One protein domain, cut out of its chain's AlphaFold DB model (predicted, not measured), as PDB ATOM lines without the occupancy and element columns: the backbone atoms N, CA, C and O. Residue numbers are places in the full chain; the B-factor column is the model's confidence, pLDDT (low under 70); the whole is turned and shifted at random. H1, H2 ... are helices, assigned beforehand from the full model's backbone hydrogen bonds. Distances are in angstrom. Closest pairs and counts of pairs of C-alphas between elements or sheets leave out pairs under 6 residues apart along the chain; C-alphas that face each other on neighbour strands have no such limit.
ATOM      1  N   ILE A  79       9.388 -61.054-106.651       92.12
ATOM      2  CA  ILE A  79       9.892 -60.952-108.024       92.12
ATOM      3  C   ILE A  79      11.415 -60.900-107.989       92.12
ATOM      4  O   ILE A  79      12.066 -61.646-108.718       92.12
ATOM      5  N   LEU A  80      11.983 -60.057-107.122       90.62
ATOM      6  CA  LEU A  80      13.434 -59.928-106.993       90.62
ATOM      7  C   LEU A  80      14.086 -61.249-106.573       90.62
ATOM      8  O   LEU A  80      15.052 -61.665-107.204       90.62
ATOM      9  N   ILE A  81      13.531 -61.930-105.561       90.19
ATOM     10  CA  ILE A  81      14.015 -63.247-105.113       90.19
ATOM     11  C   ILE A  81      14.004 -64.240-106.279       90.19
ATOM     12  O   ILE A  81      15.009 -64.890-106.551       90.19
ATOM     13  N   ALA A  82      12.887 -64.318-107.005       94.69
ATOM     14  CA  ALA A  82      12.754 -65.249-108.115       94.69
ATOM     15  C   ALA A  82      13.738 -64.956-109.259       94.69
ATOM     16  O   ALA A  82      14.254 -65.892-109.862       94.69
ATOM     17  N   ILE A  83      14.031 -63.681-109.541       95.25
ATOM     18  CA  ILE A  83      15.067 -63.297-110.509       95.25
ATOM     19  C   ILE A  83      16.450 -63.712-110.003       95.25
ATOM     20  O   ILE A  83      17.196 -64.339-110.746       95.25
ATOM     21  N   MET A  84      16.800 -63.384-108.758       92.19
ATOM     22  CA  MET A  84      18.119 -63.689-108.194       92.19
ATOM     23  C   MET A  84      18.438 -65.191-108.198       92.19
ATOM     24  O   MET A  84      19.582 -65.567-108.442       92.19
ATOM     25  N   ASP A  85      17.426 -66.033-107.980       93.31
ATOM     26  CA  ASP A  85      17.552 -67.495-108.003       93.31
ATOM     27  C   ASP A  85      17.308 -68.109-109.402       93.31
ATOM     28  O   ASP A  85      17.391 -69.329-109.578       93.31
ATOM     29  N   ASP A  86      16.969 -67.285-110.403       96.81
ATOM     30  CA  ASP A  86      16.454 -67.695-111.719       96.81
ATOM     31  C   ASP A  86      15.345 -68.775-111.623       96.81
ATOM     32  O   ASP A  86      15.272 -69.734-112.411       96.81
ATOM     33  N   ASP A  87      14.471 -68.635-110.618       97.38
ATOM     34  CA  ASP A  87      13.301 -69.483-110.397       97.38
ATOM     35  C   ASP A  87      12.113 -68.976-111.214       97.38
ATOM     36  O   ASP A  87      11.239 -68.236-110.750       97.38
ATOM     37  N   ILE A  88      12.046 -69.466-112.449       97.62
ATOM     38  CA  ILE A  88      10.983 -69.127-113.390       97.62
ATOM     39  C   ILE A  88       9.567 -69.391-112.854       97.62
ATOM     40  O   ILE A  88       8.639 -68.675-113.220       97.62
ATOM     41  N   LYS A  89       9.360 -70.391-111.985       97.50
ATOM     42  CA  LYS A  89       8.010 -70.714-111.492       97.50
ATOM     43  C   LYS A  89       7.516 -69.638-110.534       97.50
ATOM     44  O   LYS A  89       6.412 -69.125-110.706       97.50
ATOM     45  N   SER A  90       8.348 -69.291-109.553       96.56
ATOM     46  CA  SER A  90       8.054 -68.221-108.595       96.56
ATOM     47  C   SER A  90       7.992 -66.858-109.282       96.56
ATOM     48  O   SER A  90       7.166 -66.019-108.911       96.56
ATOM     49  N   PHE A  91       8.811 -66.662-110.320       97.06
ATOM     50  CA  PHE A  91       8.818 -65.449-111.127       97.06
ATOM     51  C   PHE A  91       7.483 -65.244-111.846       97.06
ATOM     52  O   PHE A  91       6.846 -64.213-111.642       97.06
ATOM     53  N   ILE A  92       7.017 -66.244-112.607       96.94
ATOM     54  CA  ILE A  92       5.733 -66.187-113.323       96.94
ATOM     55  C   ILE A  92       4.594 -65.898-112.345       96.94
ATOM     56  O   ILE A  92       3.849 -64.943-112.542       96.94
ATOM     57  N   ALA A  93       4.512 -66.653-111.244       96.06
ATOM     58  CA  ALA A  93       3.467 -66.458-110.242       96.06
ATOM     59  C   ALA A  93       3.471 -65.031-109.657       96.06
ATOM     60  O   ALA A  93       2.413 -64.437-109.456       96.06
ATOM     61  N   SER A  94       4.654 -64.461-109.406       94.06
ATOM     62  CA  SER A  94       4.793 -63.111-108.843       94.06
ATOM     63  C   SER A  94       4.479 -62.006-109.858       94.06
ATOM     64  O   SER A  94       3.855 -61.000-109.509       94.06
ATOM     65  N   VAL A  95       4.884 -62.178-111.118       94.19
ATOM     66  CA  VAL A  95       4.594 -61.228-112.204       94.19
ATOM     67  C   VAL A  95       3.106 -61.239-112.546       94.19
ATOM     68  O   VAL A  95       2.510 -60.171-112.647       94.19
ATOM     69  N   GLU A  96       2.476 -62.411-112.641       92.81
ATOM     70  CA  GLU A  96       1.032 -62.533-112.889       92.81
ATOM     71  C   GLU A  96       0.199 -61.942-111.747       92.81
ATOM     72  O   GLU A  96      -0.794 -61.259-111.995       92.81
ATOM     73  N   LEU A  97       0.619 -62.157-110.496       92.69
ATOM     74  CA  LEU A  97      -0.065 -61.613-109.325       92.69
ATOM     75  C   LEU A  97       0.043 -60.084-109.242       92.69
ATOM     76  O   LEU A  97      -0.921 -59.412-108.877       92.69
ATOM     77  N   SER A  98       1.224 -59.532-109.526       90.75
ATOM     78  CA  SER A  98       1.490 -58.096-109.371       90.75
ATOM     79  C   SER A  98       1.123 -57.262-110.600       90.75
ATOM     80  O   SER A  98       0.851 -56.070-110.464       90.75
ATOM     81  N   GLY A  99       1.173 -57.857-111.795       89.00
ATOM     82  CA  GLY A  99       1.080 -57.164-113.081       89.00
ATOM     83  C   GLY A  99       2.240 -56.203-113.373       89.00
ATOM     84  O   GLY A  99       2.163 -55.435-114.333       89.00
ATOM     85  N   LYS A 100       3.300 -56.193-112.552       89.50
ATOM     86  CA  LYS A 100       4.423 -55.254-112.681       89.50
ATOM     87  C   LYS A 100       5.497 -55.816-113.608       89.50
ATOM     88  O   LYS A 100       5.921 -56.954-113.455       89.50
ATOM     89  N   LEU A 101       5.979 -54.977-114.526       92.62
ATOM     90  CA  LEU A 101       7.130 -55.259-115.402       92.62
ATOM     91  C   LEU A 101       8.334 -54.355-115.107       92.62
ATOM     92  O   LEU A 101       9.332 -54.359-115.832       92.62
ATOM     93  N   THR A 102       8.247 -53.605-114.017       93.06
ATOM     94  CA  THR A 102       9.285 -52.723-113.508       93.06
ATOM     95  C   THR A 102       9.495 -52.969-112.022       93.06
ATOM     96  O   THR A 102       8.625 -53.491-111.319       93.06
ATOM     97  N   PHE A 103      10.676 -52.597-111.554       89.06
ATOM     98  CA  PHE A 103      11.116 -52.737-110.182       89.06
ATOM     99  C   PHE A 103      11.773 -51.434-109.723       89.06
ATOM    100  O   PHE A 103      12.448 -50.748-110.493       89.06
ATOM    101  N   SER A 104      11.568 -51.073-108.462       84.06
ATOM    102  CA  SER A 104      12.220 -49.924-107.843       84.06
ATOM    103  C   SER A 104      12.522 -50.232-106.384       84.06
ATOM    104  O   SER A 104      11.689 -50.747-105.642       84.06
ATOM    105  N   ASN A 105      13.749 -49.931-105.977       79.06
ATOM    106  CA  ASN A 105      14.187 -49.985-104.591       79.06
ATOM    107  C   ASN A 105      15.307 -48.956-104.391       79.06
ATOM    108  O   ASN A 105      15.690 -48.256-105.323       79.06
ATOM    109  N   ASN A 106      15.865 -48.891-103.186       74.62
ATOM    110  CA  ASN A 106      16.915 -47.918-102.897       74.62
ATOM    111  C   ASN A 106      18.305 -48.291-103.457       74.62
ATOM    112  O   ASN A 106      19.211 -47.463-103.390       74.62
ATOM    113  N   LEU A 107      18.501 -49.511-103.974       76.19
ATOM    114  CA  LEU A 107      19.768 -49.929-104.594       76.19
ATOM    115  C   LEU A 107      19.908 -49.386-106.013       76.19
ATOM    116  O   LEU A 107      21.021 -49.145-106.474       76.19
ATOM    117  N   PHE A 108      18.784 -49.202-106.707       79.25
ATOM    118  CA  PHE A 108      18.765 -48.706-108.073       79.25
ATOM    119  C   PHE A 108      18.339 -47.229-108.086       79.25
ATOM    120  O   PHE A 108      17.298 -46.879-107.534       79.25
ATOM    121  N   PRO A 109      19.105 -46.329-108.732       71.75
ATOM    122  CA  PRO A 109      18.831 -44.887-108.715       71.75
ATOM    123  C   PRO A 109      17.582 -44.495-109.520       71.75
ATOM    124  O   PRO A 109      17.115 -43.359-109.433       71.75
ATOM    125  N   ARG A 110      17.062 -45.421-110.329       86.69
ATOM    126  CA  ARG A 110      15.867 -45.268-111.155       86.69
ATOM    127  C   ARG A 110      15.037 -46.542-111.114       86.69
ATOM    128  O   ARG A 110      15.534 -47.609-110.764       86.69
ATOM    129  N   GLU A 111      13.796 -46.424-111.561       89.94
ATOM    130  CA  GLU A 111      12.992 -47.585-111.917       89.94
ATOM    131  C   GLU A 111      13.701 -48.393-113.023       89.94
ATOM    132  O   GLU A 111      14.158 -47.840-114.033       89.94
ATOM    133  N   ILE A 112      13.840 -49.696-112.790       92.31
ATOM    134  CA  ILE A 112      14.513 -50.653-113.670       92.31
ATOM    135  C   ILE A 112      13.476 -51.622-114.236       92.31
ATOM    136  O   ILE A 112      12.569 -52.056-113.524       92.31
ATOM    137  N   SER A 113      13.560 -51.956-115.523       95.94
ATOM    138  CA  SER A 113      12.662 -52.984-116.070       95.94
ATOM    139  C   SER A 113      13.044 -54.366-115.534       95.94
ATOM    140  O   SER A 113      14.219 -54.627-115.268       95.94
ATOM    141  N   LEU A 114      12.084 -55.289-115.423       96.62
ATOM    142  CA  LEU A 114      12.411 -56.662-115.015       96.62
ATOM    143  C   LEU A 114      13.377 -57.337-115.997       96.62
ATOM    144  O   LEU A 114      14.173 -58.166-115.577       96.62
ATOM    145  N   LEU A 115      13.364 -56.952-117.278       97.69
ATOM    146  CA  LEU A 115      14.306 -57.479-118.267       97.69
ATOM    147  C   LEU A 115      15.742 -57.016-117.971       97.69
ATOM    148  O   LEU A 115      16.655 -57.837-117.940       97.69
ATOM    149  N   GLU A 116      15.926 -55.723-117.686       96.69
ATOM    150  CA  GLU A 116      17.216 -55.152-117.272       96.69
ATOM    151  C   GLU A 116      17.721 -55.784-115.968       96.69
ATOM    152  O   GLU A 116      18.920 -56.029-115.830       96.69
ATOM    153  N   LEU A 117      16.812 -56.078-115.035       95.38
ATOM    154  CA  LEU A 117      17.116 -56.728-113.761       95.38
ATOM    155  C   LEU A 117      17.522 -58.198-113.948       95.38
ATOM    156  O   LEU A 117      18.494 -58.650-113.345       95.38
ATOM    157  N   CYS A 118      16.840 -58.929-114.835       97.81
ATOM    158  CA  CYS A 118      17.248 -60.275-115.232       97.81
ATOM    159  C   CYS A 118      18.642 -60.276-115.869       97.81
ATOM    160  O   CYS A 118      19.435 -61.165-115.570       97.81
ATOM    161  N   SER A 119      18.974 -59.279-116.701       97.56
ATOM    162  CA  SER A 119      20.336 -59.128-117.226       97.56
ATOM    163  C   SER A 119      21.361 -58.890-116.122       97.56
ATOM    164  O   SER A 119      22.427 -59.493-116.168       97.56
ATOM    165  N   TYR A 120      21.035 -58.054-115.132       95.75
ATOM    166  CA  TYR A 120      21.938 -57.698-114.032       95.75
ATOM    167  C   TYR A 120      22.280 -58.904-113.151       95.75
ATOM    168  O   TYR A 120      23.438 -59.091-112.798       95.75
ATOM    169  N   TYR A 121      21.295 -59.753-112.841       95.56
ATOM    170  CA  TYR A 121      21.503 -60.952-112.020       95.56
ATOM    171  C   TYR A 121      21.825 -62.223-112.819       95.56
ATOM    172  O   TYR A 121      22.052 -63.271-112.225       95.56
ATOM    173  N   GLY A 122      21.836 -62.169-114.155       97.19
ATOM    174  CA  GLY A 122      22.105 -63.349-114.983       97.19
ATOM    175  C   GLY A 122      20.956 -64.373-115.036       97.19
ATOM    176  O   GLY A 122      21.196 -65.552-115.307       97.19
ATOM    177  N   ALA A 123      19.712 -63.941-114.804       97.94
ATOM    178  CA  ALA A 123      18.520 -64.786-114.706       97.94
ATOM    179  C   ALA A 123      17.960 -65.184-116.087       97.94
ATOM    180  O   ALA A 123      16.993 -64.601-116.587       97.94
ATOM    181  N   ALA A 124      18.606 -66.146-116.753       98.38
ATOM    182  CA  ALA A 124      18.323 -66.473-118.153       98.38
ATOM    183  C   ALA A 124      16.907 -66.999-118.405       98.38
ATOM    184  O   ALA A 124      16.308 -66.662-119.431       98.38
ATOM    185  N   LYS A 125      16.339 -67.808-117.502       98.44
ATOM    186  CA  LYS A 125      14.978 -68.333-117.697       98.44
ATOM    187  C   LYS A 125      13.955 -67.212-117.576       98.44
ATOM    188  O   LYS A 125      13.065 -67.113-118.422       98.44
ATOM    189  N   CYS A 126      14.106 -66.354-116.568       98.25
ATOM    190  CA  CYS A 126      13.227 -65.203-116.353       98.25
ATOM    191  C   CYS A 126      13.346 -64.192-117.504       98.25
ATOM    192  O   CYS A 126      12.335 -63.734-118.038       98.25
ATOM    193  N   PHE A 127      14.573 -63.914-117.958       98.44
ATOM    194  CA  PHE A 127      14.851 -63.079-119.130       98.44
ATOM    195  C   PHE A 127      14.135 -63.604-120.381       98.44
ATOM    196  O   PHE A 127      13.414 -62.865-121.053       98.44
ATOM    197  N   LYS A 128      14.286 -64.902-120.672       97.94
ATOM    198  CA  LYS A 128      13.667 -65.542-121.837       97.94
ATOM    199  C   LYS A 128      12.143 -65.462-121.792       97.94
ATOM    200  O   LYS A 128      11.537 -65.155-122.811       97.94
ATOM    201  N   PHE A 129      11.533 -65.696-120.633       97.62
ATOM    202  CA  PHE A 129      10.085 -65.577-120.468       97.62
ATOM    203  C   PHE A 129       9.578 -64.156-120.748       97.62
ATOM    204  O   PHE A 129       8.602 -63.985-121.473       97.62
ATOM    205  N   LEU A 130      10.260 -63.123-120.240       97.62
ATOM    206  CA  LEU A 130       9.887 -61.731-120.520       97.62
ATOM    207  C   LEU A 130       9.974 -61.405-122.019       97.62
ATOM    208  O   LEU A 130       9.120 -60.695-122.552       97.62
ATOM    209  N   MET A 131      10.982 -61.945-122.706       96.69
ATOM    210  CA  MET A 131      11.131 -61.794-124.154       96.69
ATOM    211  C   MET A 131      10.001 -62.489-124.931       96.69
ATOM    212  O   MET A 131       9.495 -61.905-125.887       96.69
ATOM    213  N   THR A 132       9.600 -63.709-124.547       95.88
ATOM    214  CA  THR A 132       8.625 -64.509-125.314       95.88
ATOM    215  C   THR A 132       7.171 -64.193-124.986       95.88
ATOM    216  O   THR A 132       6.366 -64.068-125.902       95.88
ATOM    217  N   GLU A 133       6.829 -64.046-123.705       95.81
ATOM    218  CA  GLU A 133       5.435 -63.906-123.260       95.81
ATOM    219  C   GLU A 133       5.013 -62.442-123.094       95.81
ATOM    220  O   GLU A 133       3.843 -62.103-123.264       95.81
ATOM    221  N   HIS A 134       5.964 -61.550-122.798       93.56
ATOM    222  CA  HIS A 134       5.691 -60.125-122.580       93.56
ATOM    223  C   HIS A 134       6.224 -59.215-123.695       93.56
ATOM    224  O   HIS A 134       6.070 -57.996-123.602       93.56
ATOM    225  N   ASN A 135       6.825 -59.775-124.755       93.94
ATOM    226  CA  ASN A 135       7.446 -59.026-125.854       93.94
ATOM    227  C   ASN A 135       8.389 -57.911-125.360       93.94
ATOM    228  O   ASN A 135       8.454 -56.824-125.951       93.94
ATOM    229  N   ALA A 136       9.088 -58.159-124.248       95.25
ATOM    230  CA  ALA A 136      10.039 -57.206-123.705       95.25
ATOM    231  C   ALA A 136      11.145 -56.938-124.738       95.25
ATOM    232  O   ALA A 136      11.555 -57.826-125.486       95.25
ATOM    233  N   LYS A 137      11.611 -55.690-124.822       95.00
ATOM    234  CA  LYS A 137      12.651 -55.289-125.775       95.00
ATOM    235  C   LYS A 137      13.976 -55.136-125.052       95.00
ATOM    236  O   LYS A 137      14.047 -54.408-124.066       95.00
ATOM    237  N   ILE A 138      15.014 -55.765-125.594       96.25
ATOM    238  CA  ILE A 138      16.388 -55.593-125.122       96.25
ATOM    239  C   ILE A 138      16.775 -54.116-125.247       96.25
ATOM    240  O   ILE A 138      16.603 -53.502-126.303       96.25
ATOM    241  N   THR A 139      17.292 -53.557-124.157       94.31
ATOM    242  CA  THR A 139      17.831 -52.197-124.090       94.31
ATOM    243  C   THR A 139      19.356 -52.238-124.050       94.31
ATOM    244  O   THR A 139      19.956 -53.272-123.766       94.31
ATOM    245  N   VAL A 140      20.008 -51.098-124.283       93.19
ATOM    246  CA  VAL A 140      21.459 -50.962-124.058       93.19
ATOM    247  C   VAL A 140      21.833 -51.301-122.610       93.19
ATOM    248  O   VAL A 140      22.879 -51.896-122.369       93.19
ATOM    249  N   GLU A 141      20.969 -50.965-121.649       93.56
ATOM    250  CA  GLU A 141      21.185 -51.313-120.244       93.56
ATOM    251  C   GLU A 141      21.210 -52.832-120.046       93.56
ATOM    252  O   GLU A 141      22.042 -53.323-119.293       93.56
ATOM    253  N   CYS A 142      20.380 -53.596-120.770       96.31
ATOM    254  CA  CYS A 142      20.451 -55.060-120.749       96.31
ATOM    255  C   CYS A 142      21.833 -55.559-121.201       96.31
ATOM    256  O   CYS A 142      22.364 -56.486-120.596       96.31
ATOM    257  N   ILE A 143      22.439 -54.922-122.215       94.94
ATOM    258  CA  ILE A 143      23.795 -55.259-122.675       94.94
ATOM    259  C   ILE A 143      24.805 -55.000-121.561       94.94
ATOM    260  O   ILE A 143      25.511 -55.926-121.173       94.94
ATOM    261  N   ALA A 144      24.856 -53.780-121.018       93.88
ATOM    262  CA  ALA A 144      25.801 -53.435-119.957       93.88
ATOM    263  C   ALA A 144      25.620 -54.355-118.736       93.88
ATOM    264  O   ALA A 144      26.571 -55.001-118.304       93.88
ATOM    265  N   ASN A 145      24.385 -54.505-118.248       95.62
ATOM    266  CA  ASN A 145      24.045 -55.381-117.126       95.62
ATOM    267  C   ASN A 145      24.422 -56.846-117.374       95.62
ATOM    268  O   ASN A 145      24.819 -57.527-116.433       95.62
ATOM    269  N   SER A 146      24.340 -57.338-118.616       96.19
ATOM    270  CA  SER A 146      24.692 -58.728-118.931       96.19
ATOM    271  C   SER A 146      26.164 -59.055-118.652       96.19
ATOM    272  O   SER A 146      26.467 -60.194-118.307       96.19
ATOM    273  N   PHE A 147      27.064 -58.063-118.711       94.69
ATOM    274  CA  PHE A 147      28.466 -58.230-118.314       94.69
ATOM    275  C   PHE A 147      28.636 -58.390-116.797       94.69
ATOM    276  O   PHE A 147      29.554 -59.080-116.364       94.69
ATOM    277  N   LEU A 148      27.749 -57.803-115.988       94.50
ATOM    278  CA  LEU A 148      27.731 -58.022-114.537       94.50
ATOM    279  C   LEU A 148      27.112 -59.380-114.195       94.50
ATOM    280  O   LEU A 148      27.696 -60.148-113.436       94.50
ATOM    281  N   GLY A 149      25.963 -59.700-114.801       94.88
ATOM    282  CA  GLY A 149      25.256 -60.959-114.557       94.88
ATOM    283  C   GLY A 149      25.988 -62.188-115.097       94.88
ATOM    284  O   GLY A 149      25.779 -63.299-114.618       94.88
ATOM    285  N   GLY A 150      26.842 -62.010-116.106       95.31
ATOM    286  CA  GLY A 150      27.768 -63.027-116.598       95.31
ATOM    287  C   GLY A 150      27.127 -64.249-117.255       95.31
ATOM    288  O   GLY A 150      27.812 -65.243-117.498       95.31
ATOM    289  N   ASN A 151      25.828 -64.198-117.559       96.38
ATOM    290  CA  ASN A 151      25.123 -65.311-118.177       96.38
ATOM    291  C   ASN A 151      25.323 -65.306-119.707       96.38
ATOM    292  O   ASN A 151      24.853 -64.376-120.371       96.38
ATOM    293  N   PRO A 152      25.958 -66.338-120.296       94.44
ATOM    294  CA  PRO A 152      26.311 -66.347-121.716       94.44
ATOM    295  C   PRO A 152      25.093 -66.302-122.647       94.44
ATOM    296  O   PRO A 152      25.172 -65.679-123.706       94.44
ATOM    297  N   ASP A 153      23.961 -66.896-122.255       95.88
ATOM    298  CA  ASP A 153      22.744 -66.883-123.069       95.88
ATOM    299  C   ASP A 153      22.197 -65.454-123.176       95.88
ATOM    300  O   ASP A 153      21.941 -64.967-124.277       95.88
ATOM    301  N   ILE A 154      22.105 -64.742-122.045       97.56
ATOM    302  CA  ILE A 154      21.655 -63.343-122.015       97.56
ATOM    303  C   ILE A 154      22.608 -62.455-122.811       97.56
ATOM    304  O   ILE A 154      22.156 -61.650-123.625       97.56
ATOM    305  N   ILE A 155      23.913 -62.607-122.589       94.75
ATOM    306  CA  ILE A 155      24.951 -61.847-123.285       94.75
ATOM    307  C   ILE A 155      24.802 -62.027-124.803       94.75
ATOM    308  O   ILE A 155      24.733 -61.042-125.541       94.75
ATOM    309  N   SER A 156      24.666 -63.272-125.270       93.69
ATOM    310  CA  SER A 156      24.531 -63.588-126.695       93.69
ATOM    311  C   SER A 156      23.277 -62.982-127.337       93.69
ATOM    312  O   SER A 156      23.319 -62.551-128.489       93.69
ATOM    313  N   GLU A 157      22.167 -62.905-126.600       95.62
ATOM    314  CA  GLU A 157      20.941 -62.244-127.052       95.62
ATOM    315  C   GLU A 157      21.099 -60.720-127.070       95.62
ATOM    316  O   GLU A 157      20.726 -60.067-128.047       95.62
ATOM    317  N   CYS A 158      21.701 -60.148-126.024       94.75
ATOM    318  CA  CYS A 158      21.909 -58.709-125.900       94.75
ATOM    319  C   CYS A 158      22.847 -58.159-126.982       94.75
ATOM    320  O   CYS A 158      22.613 -57.076-127.511       94.75
ATOM    321  N   MET A 159      23.859 -58.927-127.386       88.81
ATOM    322  CA  MET A 159      24.808 -58.546-128.439       88.81
ATOM    323  C   MET A 159      24.186 -58.440-129.844       88.81
ATOM    324  O   MET A 159      24.838 -57.954-130.765       88.81
ATOM    325  N   LYS A 160      22.932 -58.871-130.043       91.56
ATOM    326  CA  LYS A 160      22.251 -58.789-131.349       91.56
ATOM    327  C   LYS A 160      21.761 -57.385-131.691       91.56
ATOM    328  O   LYS A 160      21.461 -57.125-132.857       91.56
ATOM    329  N   ILE A 161      21.626 -56.499-130.703       91.00
ATOM    330  CA  ILE A 161      21.156 -55.132-130.934       91.00
ATOM    331  C   ILE A 161      22.338 -54.168-131.133       91.00
ATOM    332  O   ILE A 161      23.378 -54.318-130.493       91.00
ATOM    333  N   PRO A 162      22.210 -53.165-132.020       88.69
ATOM    334  CA  PRO A 162      23.266 -52.184-132.234       88.69
ATOM    335  C   PRO A 162      23.412 -51.246-131.028       88.69
ATOM    336  O   PRO A 162      22.419 -50.831-130.428       88.69
TER     337      PRO A 162
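This is residues 79 to 162 of the 342 residues of an uncharacterized protein of Trichomonas vaginalis (UniProt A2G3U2). Three helical hairpins, H1 with H2, H3 with H4 and H5 with H6, are set in a row with H3 and H4 in the middle; H1, H3 and H5 make one layer and H2, H4 and H6 the other. Between H2 and H3 the chain makes a long loop, residues 99 to 113, in which residues 102 to 103 pair with residues 112 to 113 as short antiparallel strands do. The printed part has 84 residues with six named helices, H1 to H6 in chain order, and no named strand, and its class is all helix. It is compact, with a radius of gyration of the C-alphas of 11.6 A, and rounded, spanning 34 by 27 by 21 A.

Start at H1, residues 79 to 84, which touches H2, residues 88 to 98, with the C-alphas of Ala 82 and Phe 91 closest at 5.0 A; this hairpin has a shallow tilt of 23 degrees, opposite ways. Go on to H3, residues 114 to 121, and H4, residues 124 to 133, the two hubs, each touching three other helices. They form a hairpin at a shallow tilt of 14 degrees, opposite ways, and their closest C-alphas are those of Cys 118 and Phe 127, 5.4 A apart. H1 touches H3 at Met 84 and Tyr 121, whose C-alphas are closest at 5.8 A. H2 touches H4 at a steep tilt of 49 degrees, the closest C-alphas being those of Ile 88 and Cys 126, 5.4 A apart. Next find H5, residues 140 to 149, which touches H3 with 22 pairs of C-alphas within 8 A, the closest those of Tyr 120 and Asn 145 at 4.4 A; the tilt of 33 degrees is shallow, only just short of steep. H6, residues 152 to 158, forms a hairpin with H5 at a shallow tilt of 10 degrees, with the C-alphas of Ile 143 and Cys 158 closest at 5.1 A. H4 and H6 only just touch, with 3 pairs of C-alphas within 8 A, the closest those of Ala 124 and Ile 154 at 6.0 A. H1 and H2 are each apart from H5 and H6. Every O i to N i+4 pair is within hydrogen-bond range in H1, H2, H3, H4 and H6; in H5 it is 4 of 6.

Find C-alpha 79 at (9.892, -60.952, -108.024), where H1 begins; it runs 8.7 A to C-alpha 84. H2 measures 15.1 A, H3 10.5 A, H4 14.1 A and H5 14.3 A from first to last C-alpha. H6 runs 9.8 A and ends at C-alpha 158, (21.909, -58.709, -125.900).

The two C-alphas farthest apart are those of Leu 97 and Pro 162, 34.0 A. The printed part has no cut, and the link from H2 to H3 is long. The mean pLDDT of the printed part is 93.4, and no printed residue is under 70.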